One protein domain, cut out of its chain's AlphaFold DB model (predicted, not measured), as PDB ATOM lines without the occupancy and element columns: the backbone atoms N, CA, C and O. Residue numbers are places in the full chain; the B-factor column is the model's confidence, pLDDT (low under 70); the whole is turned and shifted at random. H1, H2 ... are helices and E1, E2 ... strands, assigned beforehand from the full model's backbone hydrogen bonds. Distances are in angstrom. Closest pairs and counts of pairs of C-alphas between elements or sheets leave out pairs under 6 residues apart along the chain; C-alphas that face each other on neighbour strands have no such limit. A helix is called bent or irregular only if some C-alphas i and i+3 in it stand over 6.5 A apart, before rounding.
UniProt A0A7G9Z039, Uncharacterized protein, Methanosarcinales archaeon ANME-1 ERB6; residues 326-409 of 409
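What this domain is: This is residues 326 to 409 of the 409 residues of an uncharacterized protein of Methanosarcinales archaeon ANME-1 ERB6 (UniProt A0A7G9Z039). A three-strand sheet has one long helix, H3, over its edge strand E3; the last residue of H1, Cys 338, meets H3 part-way along, at residues 386 to 391, with H1 about perpendicular to it, and H2 lies near both helices, off the sheet. The 84 printed residues have named elements H1 H2 E1 E2 H3 E3, class mixed; the mixed sheet runs E1 E2 E3. It is compact, radius of gyration of the C-alphas 13.0 A, spanning 36 by 29 by 18 A.

How they stand to each other: Start at H1, residues 326 to 338; with residue 338 alone it touches H3, residues 378 to 393, about perpendicular at 82 degrees, closest C-alphas Cys 338 and Ala 387, 4.6 A. H2, residues 346 to 354, only just irregular with C-alphas 351 and 354 6.51 A apart, is close but not clearly touching H1, closest C-alphas Cys 331 and Leu 346, 7.4 A. E1, residues 358 to 363, and E2, residues 366 to 371, form an antiparallel hairpin; N 361 and O 368, 2.9 A, are within hydrogen-bond range. E3, residues 403 to 408, is parallel to E2, with N 369 and O 405 in range at 2.8 A. E2, H3, E3 form a strand-helix-strand unit, parallel neighbours with a helix between. H3 is on the sheet over E3, height 7.6 A, closest C-alphas Asn 392 and Asn 405, 5.4 A. In H1, H2 and H3 every O i to N i+4 pair is in range.

Where its parts are: Find C-alpha 326 at (30.112, -35.434, 6.428); H1 runs 17.0 A, H3 23.2 A. E3 ends at C-alpha 408, (24.646, -46.806, 29.153).

The domain as a whole: The C-alphas farthest apart, of Lys 343 and Asn 364, are 36.9 A apart. The printed part has no cut and no long link; no printed residue is under 70 in pLDDT.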
ATOM      1  N   SER A 326      30.667 -36.073   5.234       90.06
ATOM      2  CA  SER A 326      30.112 -35.434   6.428       90.06
ATOM      3  C   SER A 326      29.968 -36.429   7.574       90.06
ATOM      4  O   SER A 326      30.338 -36.122   8.700       90.06
ATOM      5  N   PHE A 327      29.494 -37.646   7.292       90.81
ATOM      6  CA  PHE A 327      29.421 -38.697   8.302       90.81
ATOM      7  C   PHE A 327      30.804 -39.120   8.814       90.81
ATOM      8  O   PHE A 327      30.986 -39.248  10.024       90.81
ATOM      9  N   ALA A 328      31.786 -39.297   7.923       89.62
ATOM     10  CA  ALA A 328      33.156 -39.619   8.316       89.62
ATOM     11  C   ALA A 328      33.766 -38.523   9.210       89.62
ATOM     12  O   ALA A 328      34.321 -38.838  10.259       89.62
ATOM     13  N   ASN A 329      33.574 -37.249   8.860       90.19
ATOM     14  CA  ASN A 329      34.047 -36.110   9.646       90.19
ATOM     15  C   ASN A 329      33.341 -36.013  11.009       90.19
ATOM     16  O   ASN A 329      33.986 -35.714  12.006       90.19
ATOM     17  N   ILE A 330      32.040 -36.318  11.089       91.12
ATOM     18  CA  ILE A 330      31.323 -36.409  12.377       91.12
ATOM     19  C   ILE A 330      31.909 -37.530  13.240       91.12
ATOM     20  O   ILE A 330      32.052 -37.360  14.448       91.12
ATOM     21  N   CYS A 331      32.258 -38.672  12.644       91.06
ATOM     22  CA  CYS A 331      32.888 -39.768  13.376       91.06
ATOM     23  C   CYS A 331      34.297 -39.401  13.859       91.06
ATOM     24  O   CYS A 331      34.640 -39.733  14.989       91.06
ATOM     25  N   ALA A 332      35.086 -38.698  13.042       88.88
ATOM     26  CA  ALA A 332      36.391 -38.177  13.450       88.88
ATOM     27  C   ALA A 332      36.244 -37.203  14.631       88.88
ATOM     28  O   ALA A 332      36.843 -37.414  15.679       88.88
ATOM     29  N   TYR A 333      35.325 -36.237  14.522       90.50
ATOM     30  CA  TYR A 333      34.997 -35.304  15.601       90.50
ATOM     31  C   TYR A 333      34.550 -36.023  16.882       90.50
ATOM     32  O   TYR A 333      34.990 -35.685  17.977       90.50
ATOM     33  N   LEU A 334      33.702 -37.049  16.759       92.00
ATOM     34  CA  LEU A 334      33.279 -37.877  17.887       92.00
ATOM     35  C   LEU A 334      34.487 -38.525  18.582       92.00
ATOM     36  O   LEU A 334      34.551 -38.535  19.809       92.00
ATOM     37  N   LEU A 335      35.428 -39.081  17.818       91.56
ATOM     38  CA  LEU A 335      36.604 -39.751  18.372       91.56
ATOM     39  C   LEU A 335      37.569 -38.771  19.051       91.56
ATOM     40  O   LEU A 335      38.062 -39.057  20.146       91.56
ATOM     41  N   ASP A 336      37.785 -37.608  18.444       90.00
ATOM     42  CA  ASP A 336      38.686 -36.592  18.975       90.00
ATOM     43  C   ASP A 336      38.105 -35.915  20.218       90.00
ATOM     44  O   ASP A 336      38.707 -35.971  21.293       90.00
ATOM     45  N   GLU A 337      36.894 -35.368  20.118       91.00
ATOM     46  CA  GLU A 337      36.312 -34.533  21.172       91.00
ATOM     47  C   GLU A 337      35.608 -35.345  22.264       91.00
ATOM     48  O   GLU A 337      35.682 -35.003  23.447       91.00
ATOM     49  N   CYS A 338      34.929 -36.442  21.909       92.12
ATOM     50  CA  CYS A 338      34.150 -37.214  22.882       92.12
ATOM     51  C   CYS A 338      34.913 -38.426  23.427       92.12
ATOM     52  O   CYS A 338      34.717 -38.787  24.588       92.12
ATOM     53  N   PHE A 339      35.786 -39.053  22.632       91.62
ATOM     54  CA  PHE A 339      36.612 -40.186  23.078       91.62
ATOM     55  C   PHE A 339      38.040 -39.795  23.482       91.62
ATOM     56  O   PHE A 339      38.806 -40.670  23.886       91.62
ATOM     57  N   GLY A 340      38.385 -38.505  23.448       87.25
ATOM     58  CA  GLY A 340      39.681 -38.001  23.901       87.25
ATOM     59  C   GLY A 340      40.836 -38.373  22.968       87.25
ATOM     60  O   GLY A 340      41.901 -38.760  23.448       87.25
ATOM     61  N   GLY A 341      40.619 -38.294  21.653       86.00
ATOM     62  CA  GLY A 341      41.632 -38.601  20.636       86.00
ATOM     63  C   GLY A 341      41.852 -40.097  20.404       86.00
ATOM     64  O   GLY A 341      42.958 -40.525  20.062       86.00
ATOM     65  N   GLU A 342      40.831 -40.925  20.641       86.06
ATOM     66  CA  GLU A 342      40.943 -42.370  20.441       86.06
ATOM     67  C   GLU A 342      41.107 -42.702  18.952       86.06
ATOM     68  O   GLU A 342      40.255 -42.388  18.124       86.06
ATOM     69  N   LYS A 343      42.164 -43.443  18.607       84.50
ATOM     70  CA  LYS A 343      42.377 -43.903  17.230       84.50
ATOM     71  C   LYS A 343      41.575 -45.169  16.951       84.50
ATOM     72  O   LYS A 343      41.974 -46.269  17.342       84.50
ATOM     73  N   MET A 344      40.460 -45.023  16.243       86.88
ATOM     74  CA  MET A 344      39.609 -46.137  15.838       86.88
ATOM     75  C   MET A 344      39.170 -46.000  14.380       86.88
ATOM     76  O   MET A 344      38.789 -44.922  13.946       86.88
ATOM     77  N   THR A 345      39.197 -47.108  13.635       87.31
ATOM     78  CA  THR A 345      38.666 -47.159  12.268       87.31
ATOM     79  C   THR A 345      37.147 -47.030  12.268       87.31
ATOM     80  O   THR A 345      36.480 -47.505  13.194       87.31
ATOM     81  N   LEU A 346      36.576 -46.482  11.194       87.88
ATOM     82  CA  LEU A 346      35.124 -46.402  11.018       87.88
ATOM     83  C   LEU A 346      34.461 -47.776  11.144       87.88
ATOM     84  O   LEU A 346      33.439 -47.907  11.809       87.88
ATOM     85  N   GLN A 347      35.064 -48.822  10.571       87.31
ATOM     86  CA  GLN A 347      34.534 -50.183  10.686       87.31
ATOM     87  C   GLN A 347      34.428 -50.636  12.149       87.31
ATOM     88  O   GLN A 347      33.401 -51.168  12.563       87.31
ATOM     89  N   ARG A 348      35.464 -50.385  12.956       88.50
ATOM     90  CA  ARG A 348      35.440 -50.750  14.371       88.50
ATOM     91  C   ARG A 348      34.436 -49.894  15.146       88.50
ATOM     92  O   ARG A 348      33.797 -50.412  16.057       88.50
ATOM     93  N   LEU A 349      34.240 -48.628  14.775       91.12
ATOM     94  CA  LEU A 349      33.184 -47.783  15.343       91.12
ATOM     95  C   LEU A 349      31.788 -48.372  15.084       91.12
ATOM     96  O   LEU A 349      30.985 -48.453  16.015       91.12
ATOM     97  N   PHE A 350      31.529 -48.864  13.866       88.94
ATOM     98  CA  PHE A 350      30.287 -49.573  13.543       88.94
ATOM     99  C   PHE A 350      30.097 -50.813  14.420       88.94
ATOM    100  O   PHE A 350      29.138 -50.883  15.185       88.94
ATOM    101  N   GLU A 351      31.060 -51.734  14.386       88.00
ATOM    102  CA  GLU A 351      30.962 -53.039  15.051       88.00
ATOM    103  C   GLU A 351      30.894 -52.950  16.586       88.00
ATOM    104  O   GLU A 351      30.392 -53.862  17.246       88.00
ATOM    105  N   THR A 352      31.451 -51.888  17.180       89.44
ATOM    106  CA  THR A 352      31.583 -51.772  18.644       89.44
ATOM    107  C   THR A 352      30.629 -50.778  19.288       89.44
ATOM    108  O   THR A 352      30.293 -50.958  20.460       89.44
ATOM    109  N   ILE A 353      30.194 -49.747  18.556       90.69
ATOM    110  CA  ILE A 353      29.351 -48.673  19.094       90.69
ATOM    111  C   ILE A 353      28.031 -48.573  18.332       90.69
ATOM    112  O   ILE A 353      26.982 -48.626  18.966       90.69
ATOM    113  N   PHE A 354      28.045 -48.438  17.003       90.12
ATOM    114  CA  PHE A 354      26.795 -48.192  16.265       90.12
ATOM    115  C   PHE A 354      25.878 -49.415  16.174       90.12
ATOM    116  O   PHE A 354      24.664 -49.247  16.101       90.12
ATOM    117  N   ASP A 355      26.430 -50.624  16.257       90.25
ATOM    118  CA  ASP A 355      25.655 -51.869  16.295       90.25
ATOM    119  C   ASP A 355      25.120 -52.213  17.700       90.25
ATOM    120  O   ASP A 355      24.458 -53.243  17.891       90.25
ATOM    121  N   LEU A 356      25.387 -51.373  18.710       92.56
ATOM    122  CA  LEU A 356      24.823 -51.564  20.042       92.56
ATOM    123  C   LEU A 356      23.307 -51.382  20.014       92.56
ATOM    124  O   LEU A 356      22.750 -50.486  19.380       92.56
ATOM    125  N   ARG A 357      22.621 -52.244  20.762       92.56
ATOM    126  CA  ARG A 357      21.173 -52.156  20.927       92.56
ATOM    127  C   ARG A 357      20.834 -51.035  21.890       92.56
ATOM    128  O   ARG A 357      21.587 -50.743  22.814       92.56
ATOM    129  N   GLY A 358      19.665 -50.442  21.710       93.00
ATOM    130  CA  GLY A 358      19.188 -49.411  22.611       93.00
ATOM    131  C   GLY A 358      17.695 -49.169  22.502       93.00
ATOM    132  O   GLY A 358      17.005 -49.726  21.646       93.00
ATOM    133  N   LYS A 359      17.192 -48.331  23.403       94.44
ATOM    134  CA  LYS A 359      15.801 -47.885  23.459       94.44
ATOM    135  C   LYS A 359      15.771 -46.373  23.574       94.44
ATOM    136  O   LYS A 359      16.581 -45.783  24.283       94.44
ATOM    137  N   VAL A 360      14.802 -45.758  22.912       93.69
ATOM    138  CA  VAL A 360      14.574 -44.316  22.989       93.69
ATOM    139  C   VAL A 360      13.261 -44.070  23.717       93.69
ATOM    140  O   VAL A 360      12.244 -44.673  23.373       93.69
ATOM    141  N   LYS A 361      13.278 -43.180  24.709       93.56
ATOM    142  CA  LYS A 361      12.077 -42.642  25.356       93.56
ATOM    143  C   LYS A 361      12.023 -41.139  25.142       93.56
ATOM    144  O   LYS A 361      13.035 -40.459  25.286       93.56
ATOM    145  N   VAL A 362      10.846 -40.635  24.793       91.25
ATOM    146  CA  VAL A 362      10.610 -39.203  24.594       91.25
ATOM    147  C   VAL A 362       9.610 -38.745  25.641       91.25
ATOM    148  O   VAL A 362       8.467 -39.194  25.628       91.25
ATOM    149  N   GLU A 363      10.047 -37.879  26.546       88.56
ATOM    150  CA  GLU A 363       9.246 -37.373  27.660       88.56
ATOM    151  C   GLU A 363       9.589 -35.894  27.879       88.56
ATOM    152  O   GLU A 363      10.761 -35.534  27.907       88.56
ATOM    153  N   ASN A 364       8.579 -35.029  28.014       84.00
ATOM    154  CA  ASN A 364       8.739 -33.610  28.375       84.00
ATOM    155  C   ASN A 364       9.795 -32.827  27.559       84.00
ATOM    156  O   ASN A 364      10.549 -32.039  28.121       84.00
ATOM    157  N   GLY A 365       9.873 -33.053  26.243       83.12
ATOM    158  CA  GLY A 365      10.854 -32.374  25.381       83.12
ATOM    159  C   GLY A 365      12.286 -32.913  25.500       83.12
ATOM    160  O   GLY A 365      13.201 -32.358  24.903       83.12
ATOM    161  N   GLN A 366      12.498 -34.013  26.224       89.75
ATOM    162  CA  GLN A 366      13.774 -34.722  26.285       89.75
ATOM    163  C   GLN A 366      13.680 -36.072  25.579       89.75
ATOM    164  O   GLN A 366      12.718 -36.830  25.744       89.75
ATOM    165  N   ARG A 367      14.710 -36.394  24.801       93.94
ATOM    166  CA  ARG A 367      14.890 -37.689  24.153       93.94
ATOM    167  C   ARG A 367      16.008 -38.450  24.861       93.94
ATOM    168  O   ARG A 367      17.188 -38.238  24.596       93.94
ATOM    169  N   ASN A 368      15.612 -39.359  25.743       93.69
ATOM    170  CA  ASN A 368      16.524 -40.221  26.486       93.69
ATOM    171  C   ASN A 368      16.834 -41.483  25.668       93.69
ATOM    172  O   ASN A 368      15.935 -42.262  25.338       93.69
ATOM    173  N   VAL A 369      18.106 -41.666  25.329       94.56
ATOM    174  CA  VAL A 369      18.643 -42.772  24.535       94.56
ATOM    175  C   VAL A 369      19.423 -43.701  25.461       94.56
ATOM    176  O   VAL A 369      20.520 -43.377  25.910       94.56
ATOM    177  N   PHE A 370      18.857 -44.872  25.731       95.19
ATOM    178  CA  PHE A 370      19.461 -45.903  26.570       95.19
ATOM    179  C   PHE A 370      20.138 -46.940  25.684       95.19
ATOM    180  O   PHE A 370      19.461 -47.581  24.881       95.19
ATOM    181  N   ILE A 371      21.448 -47.115  25.819       95.44
ATOM    182  CA  ILE A 371      22.244 -48.037  25.004       95.44
ATOM    183  C   ILE A 371      22.736 -49.188  25.881       95.44
ATOM    184  O   ILE A 371      23.339 -48.968  26.927       95.44
ATOM    185  N   GLU A 372      22.458 -50.417  25.459       94.50
ATOM    186  CA  GLU A 372      22.802 -51.635  26.188       94.50
ATOM    187  C   GLU A 372      24.313 -51.887  26.137       94.50
ATOM    188  O   GLU A 372      24.942 -51.882  25.073       94.50
ATOM    189  N   ARG A 373      24.910 -52.159  27.298       93.06
ATOM    190  CA  ARG A 373      26.338 -52.475  27.400       93.06
ATOM    191  C   ARG A 373      26.671 -53.804  26.728       93.06
ATOM    192  O   ARG A 373      26.040 -54.829  26.978       93.06
ATOM    193  N   ASN A 374      27.781 -53.833  25.990       92.25
ATOM    194  CA  ASN A 374      28.389 -55.081  25.538       92.25
ATOM    195  C   ASN A 374      29.359 -55.634  26.607       92.25
ATOM    196  O   ASN A 374      30.464 -55.103  26.770       92.25
ATOM    197  N   PRO A 375      29.022 -56.736  27.312       88.94
ATOM    198  CA  PRO A 375      29.849 -57.255  28.405       88.94
ATOM    199  C   PRO A 375      31.206 -57.800  27.935       88.94
ATOM    200  O   PRO A 375      32.128 -57.925  28.745       88.94
ATOM    201  N   LYS A 376      31.351 -58.109  26.638       90.31
ATOM    202  CA  LYS A 376      32.601 -58.611  26.050       90.31
ATOM    203  C   LYS A 376      33.635 -57.506  25.804       90.31
ATOM    204  O   LYS A 376      34.805 -57.819  25.624       90.31
ATOM    205  N   GLN A 377      33.233 -56.232  25.810       89.88
ATOM    206  CA  GLN A 377      34.092 -55.089  25.468       89.88
ATOM    207  C   GLN A 377      34.117 -54.036  26.586       89.88
ATOM    208  O   GLN A 377      33.828 -52.860  26.369       89.88
ATOM    209  N   LYS A 378      34.472 -54.460  27.805       90.81
ATOM    210  CA  LYS A 378      34.417 -53.620  29.018       90.81
ATOM    211  C   LYS A 378      35.155 -52.284  28.882       90.81
ATOM    212  O   LYS A 378      34.628 -51.260  29.309       90.81
ATOM    213  N   ASP A 379      36.335 -52.282  28.263       90.94
ATOM    214  CA  ASP A 379      37.123 -51.059  28.077       90.94
ATOM    215  C   ASP A 379      36.449 -50.051  27.151       90.94
ATOM    216  O   ASP A 379      36.382 -48.869  27.487       90.94
ATOM    217  N   ILE A 380      35.900 -50.512  26.024       90.75
ATOM    218  CA  ILE A 380      35.185 -49.649  25.074       90.75
ATOM    219  C   ILE A 380      33.910 -49.112  25.722       90.75
ATOM    220  O   ILE A 380      33.653 -47.919  25.632       90.75
ATOM    221  N   MET A 381      33.155 -49.941  26.455       94.56
ATOM    222  CA  MET A 381      31.949 -49.482  27.163       94.56
ATOM    223  C   MET A 381      32.269 -48.435  28.236       94.56
ATOM    224  O   MET A 381      31.509 -47.490  28.424       94.56
ATOM    225  N   ARG A 382      33.409 -48.564  28.928       92.94
ATOM    226  CA  ARG A 382      33.877 -47.534  29.864       92.94
ATOM    227  C   ARG A 382      34.160 -46.217  29.137       92.94
ATOM    228  O   ARG A 382      33.693 -45.179  29.595       92.94
ATOM    229  N   LYS A 383      34.886 -46.259  28.014       92.94
ATOM    230  CA  LYS A 383      35.168 -45.066  27.194       92.94
ATOM    231  C   LYS A 383      33.882 -44.443  26.644       92.94
ATOM    232  O   LYS A 383      33.708 -43.239  26.744       92.94
ATOM    233  N   LEU A 384      32.949 -45.265  26.165       94.19
ATOM    234  CA  LEU A 384      31.648 -44.834  25.655       94.19
ATOM    235  C   LEU A 384      30.813 -44.115  26.728       94.19
ATOM    236  O   LEU A 384      30.201 -43.094  26.439       94.19
ATOM    237  N   GLY A 385      30.835 -44.583  27.980       93.50
ATOM    238  CA  GLY A 385      30.150 -43.896  29.083       93.50
ATOM    239  C   GLY A 385      30.730 -42.511  29.389       93.50
ATOM    240  O   GLY A 385      29.986 -41.563  29.647       93.50
ATOM    241  N   LEU A 386      32.058 -42.372  29.310       94.06
ATOM    242  CA  LEU A 386      32.723 -41.069  29.417       94.06
ATOM    243  C   LEU A 386      32.360 -40.170  28.228       94.06
ATOM    244  O   LEU A 386      32.021 -39.005  28.430       94.06
ATOM    245  N   ALA A 387      32.342 -40.726  27.015       94.12
ATOM    246  CA  ALA A 387      31.958 -40.009  25.806       94.12
ATOM    247  C   ALA A 387      30.509 -39.503  25.871       94.12
ATOM    248  O   ALA A 387      30.265 -38.342  25.563       94.12
ATOM    249  N   PHE A 388      29.553 -40.301  26.359       95.00
ATOM    250  CA  PHE A 388      28.172 -39.842  26.564       95.00
ATOM    251  C   PHE A 388      28.084 -38.676  27.544       95.00
ATOM    252  O   PHE A 388      27.325 -37.744  27.309       95.00
ATOM    253  N   SER A 389      28.918 -38.659  28.584       94.06
ATOM    254  CA  SER A 389      28.980 -37.512  29.497       94.06
ATOM    255  C   SER A 389      29.448 -36.234  28.786       94.06
ATOM    256  O   SER A 389      28.987 -35.143  29.112       94.06
ATOM    257  N   VAL A 390      30.353 -36.343  27.806       94.50
ATOM    258  CA  VAL A 390      30.760 -35.213  26.951       94.50
ATOM    259  C   VAL A 390      29.622 -34.808  26.013       94.50
ATOM    260  O   VAL A 390      29.248 -33.641  26.007       94.50
ATOM    261  N   ILE A 391      29.023 -35.764  25.299       93.62
ATOM    262  CA  ILE A 391      27.937 -35.523  24.334       93.62
ATOM    263  C   ILE A 391      26.725 -34.868  25.006       93.62
ATOM    264  O   ILE A 391      26.192 -33.890  24.494       93.62
ATOM    265  N   ASN A 392      26.318 -35.341  26.185       94.38
ATOM    266  CA  ASN A 392      25.188 -34.764  26.918       94.38
ATOM    267  C   ASN A 392      25.462 -33.308  27.325       94.38
ATOM    268  O   ASN A 392      24.555 -32.480  27.311       94.38
ATOM    269  N   ARG A 393      26.720 -32.962  27.639       94.50
ATOM    270  CA  ARG A 393      27.121 -31.575  27.937       94.50
ATOM    271  C   ARG A 393      27.114 -30.666  26.712       94.50
ATOM    272  O   ARG A 393      27.042 -29.456  26.891       94.50
ATOM    273  N   MET A 394      27.172 -31.220  25.499       92.25
ATOM    274  CA  MET A 394      27.040 -30.433  24.269       92.25
ATOM    275  C   MET A 394      25.611 -29.914  24.059       92.25
ATOM    276  O   MET A 394      25.431 -29.017  23.245       92.25
ATOM    277  N   GLY A 395      24.609 -30.447  24.777       90.56
ATOM    278  CA  GLY A 395      23.229 -29.957  24.704       90.56
ATOM    279  C   GLY A 395      22.622 -30.104  23.309       90.56
ATOM    280  O   GLY A 395      22.026 -29.169  22.792       90.56
ATOM    281  N   ILE A 396      22.828 -31.256  22.665       91.31
ATOM    282  CA  ILE A 396      22.374 -31.484  21.289       91.31
ATOM    283  C   ILE A 396      20.843 -31.491  21.243       91.31
ATOM    284  O   ILE A 396      20.204 -32.269  21.951       91.31
ATOM    285  N   GLU A 397      20.272 -30.683  20.353       92.56
ATOM    286  CA  GLU A 397      18.830 -30.551  20.133       92.56
ATOM    287  C   GLU A 397      18.443 -31.001  18.716       92.56
ATOM    288  O   GLU A 397      19.218 -30.851  17.766       92.56
ATOM    289  N   ASP A 398      17.247 -31.578  18.547       87.25
ATOM    290  CA  ASP A 398      16.666 -31.742  17.208       87.25
ATOM    291  C   ASP A 398      15.972 -30.461  16.710       87.25
ATOM    292  O   ASP A 398      15.865 -29.454  17.400       87.25
ATOM    293  N   ILE A 399      15.455 -30.511  15.480       87.88
ATOM    294  CA  ILE A 399      14.739 -29.402  14.821       87.88
ATOM    295  C   ILE A 399      13.478 -28.972  15.601       87.88
ATOM    296  O   ILE A 399      12.915 -27.914  15.336       87.88
ATOM    297  N   LYS A 400      13.000 -29.798  16.537       85.69
ATOM    298  CA  LYS A 400      11.851 -29.515  17.402       85.69
ATOM    299  C   LYS A 400      12.289 -29.126  18.819       85.69
ATOM    300  O   LYS A 400      11.480 -29.259  19.735       85.69
ATOM    301  N   GLU A 401      13.544 -28.707  18.988       86.62
ATOM    302  CA  GLU A 401      14.137 -28.266  20.260       86.62
ATOM    303  C   GLU A 401      14.126 -29.365  21.340       86.62
ATOM    304  O   GLU A 401      14.181 -29.091  22.536       86.62
ATOM    305  N   CYS A 402      14.040 -30.643  20.940       90.00
ATOM    306  CA  CYS A 402      14.111 -31.744  21.894       90.00
ATOM    307  C   CYS A 402      15.571 -32.098  22.188       90.00
ATOM    308  O   CYS A 402      16.308 -32.502  21.283       90.00
ATOM    309  N   VAL A 403      15.965 -32.012  23.459       92.50
ATOM    310  CA  VAL A 403      17.341 -32.269  23.911       92.50
ATOM    311  C   VAL A 403      17.615 -33.771  23.979       92.50
ATOM    312  O   VAL A 403      16.816 -34.533  24.534       92.50
ATOM    313  N   TYR A 404      18.755 -34.206  23.450       93.94
ATOM    314  CA  TYR A 404      19.222 -35.589  23.549       93.94
ATOM    315  C   TYR A 404      20.001 -35.826  24.836       93.94
ATOM    316  O   TYR A 404      20.878 -35.049  25.206       93.94
ATOM    317  N   ASN A 405      19.729 -36.963  25.467       94.56
ATOM    318  CA  ASN A 405      20.484 -37.448  26.610       94.56
ATOM    319  C   ASN A 405      20.795 -38.936  26.424       94.56
ATOM    320  O   ASN A 405      19.893 -39.735  26.182       94.56
ATOM    321  N   PHE A 406      22.068 -39.302  26.512       94.81
ATOM    322  CA  PHE A 406      22.574 -40.649  26.269       94.81
ATOM    323  C   PHE A 406      23.010 -41.313  27.576       94.81
ATOM    324  O   PHE A 406      23.741 -40.717  28.369       94.81
ATOM    325  N   GLU A 407      22.613 -42.569  27.780       94.12
ATOM    326  CA  GLU A 407      22.958 -43.356  28.965       94.12
ATOM    327  C   GLU A 407      23.297 -44.808  28.598       94.12
ATOM    328  O   GLU A 407      22.667 -45.407  27.726       94.12
ATOM    329  N   LEU A 408      24.294 -45.388  29.280       93.06
ATOM    330  CA  LEU A 408      24.646 -46.806  29.153       93.06
ATOM    331  C   LEU A 408      23.961 -47.658  30.219       93.06
ATOM    332  O   LEU A 408      24.307 -47.539  31.401       93.06
ATOM    333  N   VAL A 409      23.115 -48.591  29.780       90.94
ATOM    334  CA  VAL A 409      22.315 -49.491  30.628       90.94
ATOM    335  C   VAL A 409      22.776 -50.942  30.603       90.94
ATOM    336  O   VAL A 409      23.342 -51.397  29.579       90.94
TER     337      VAL A 409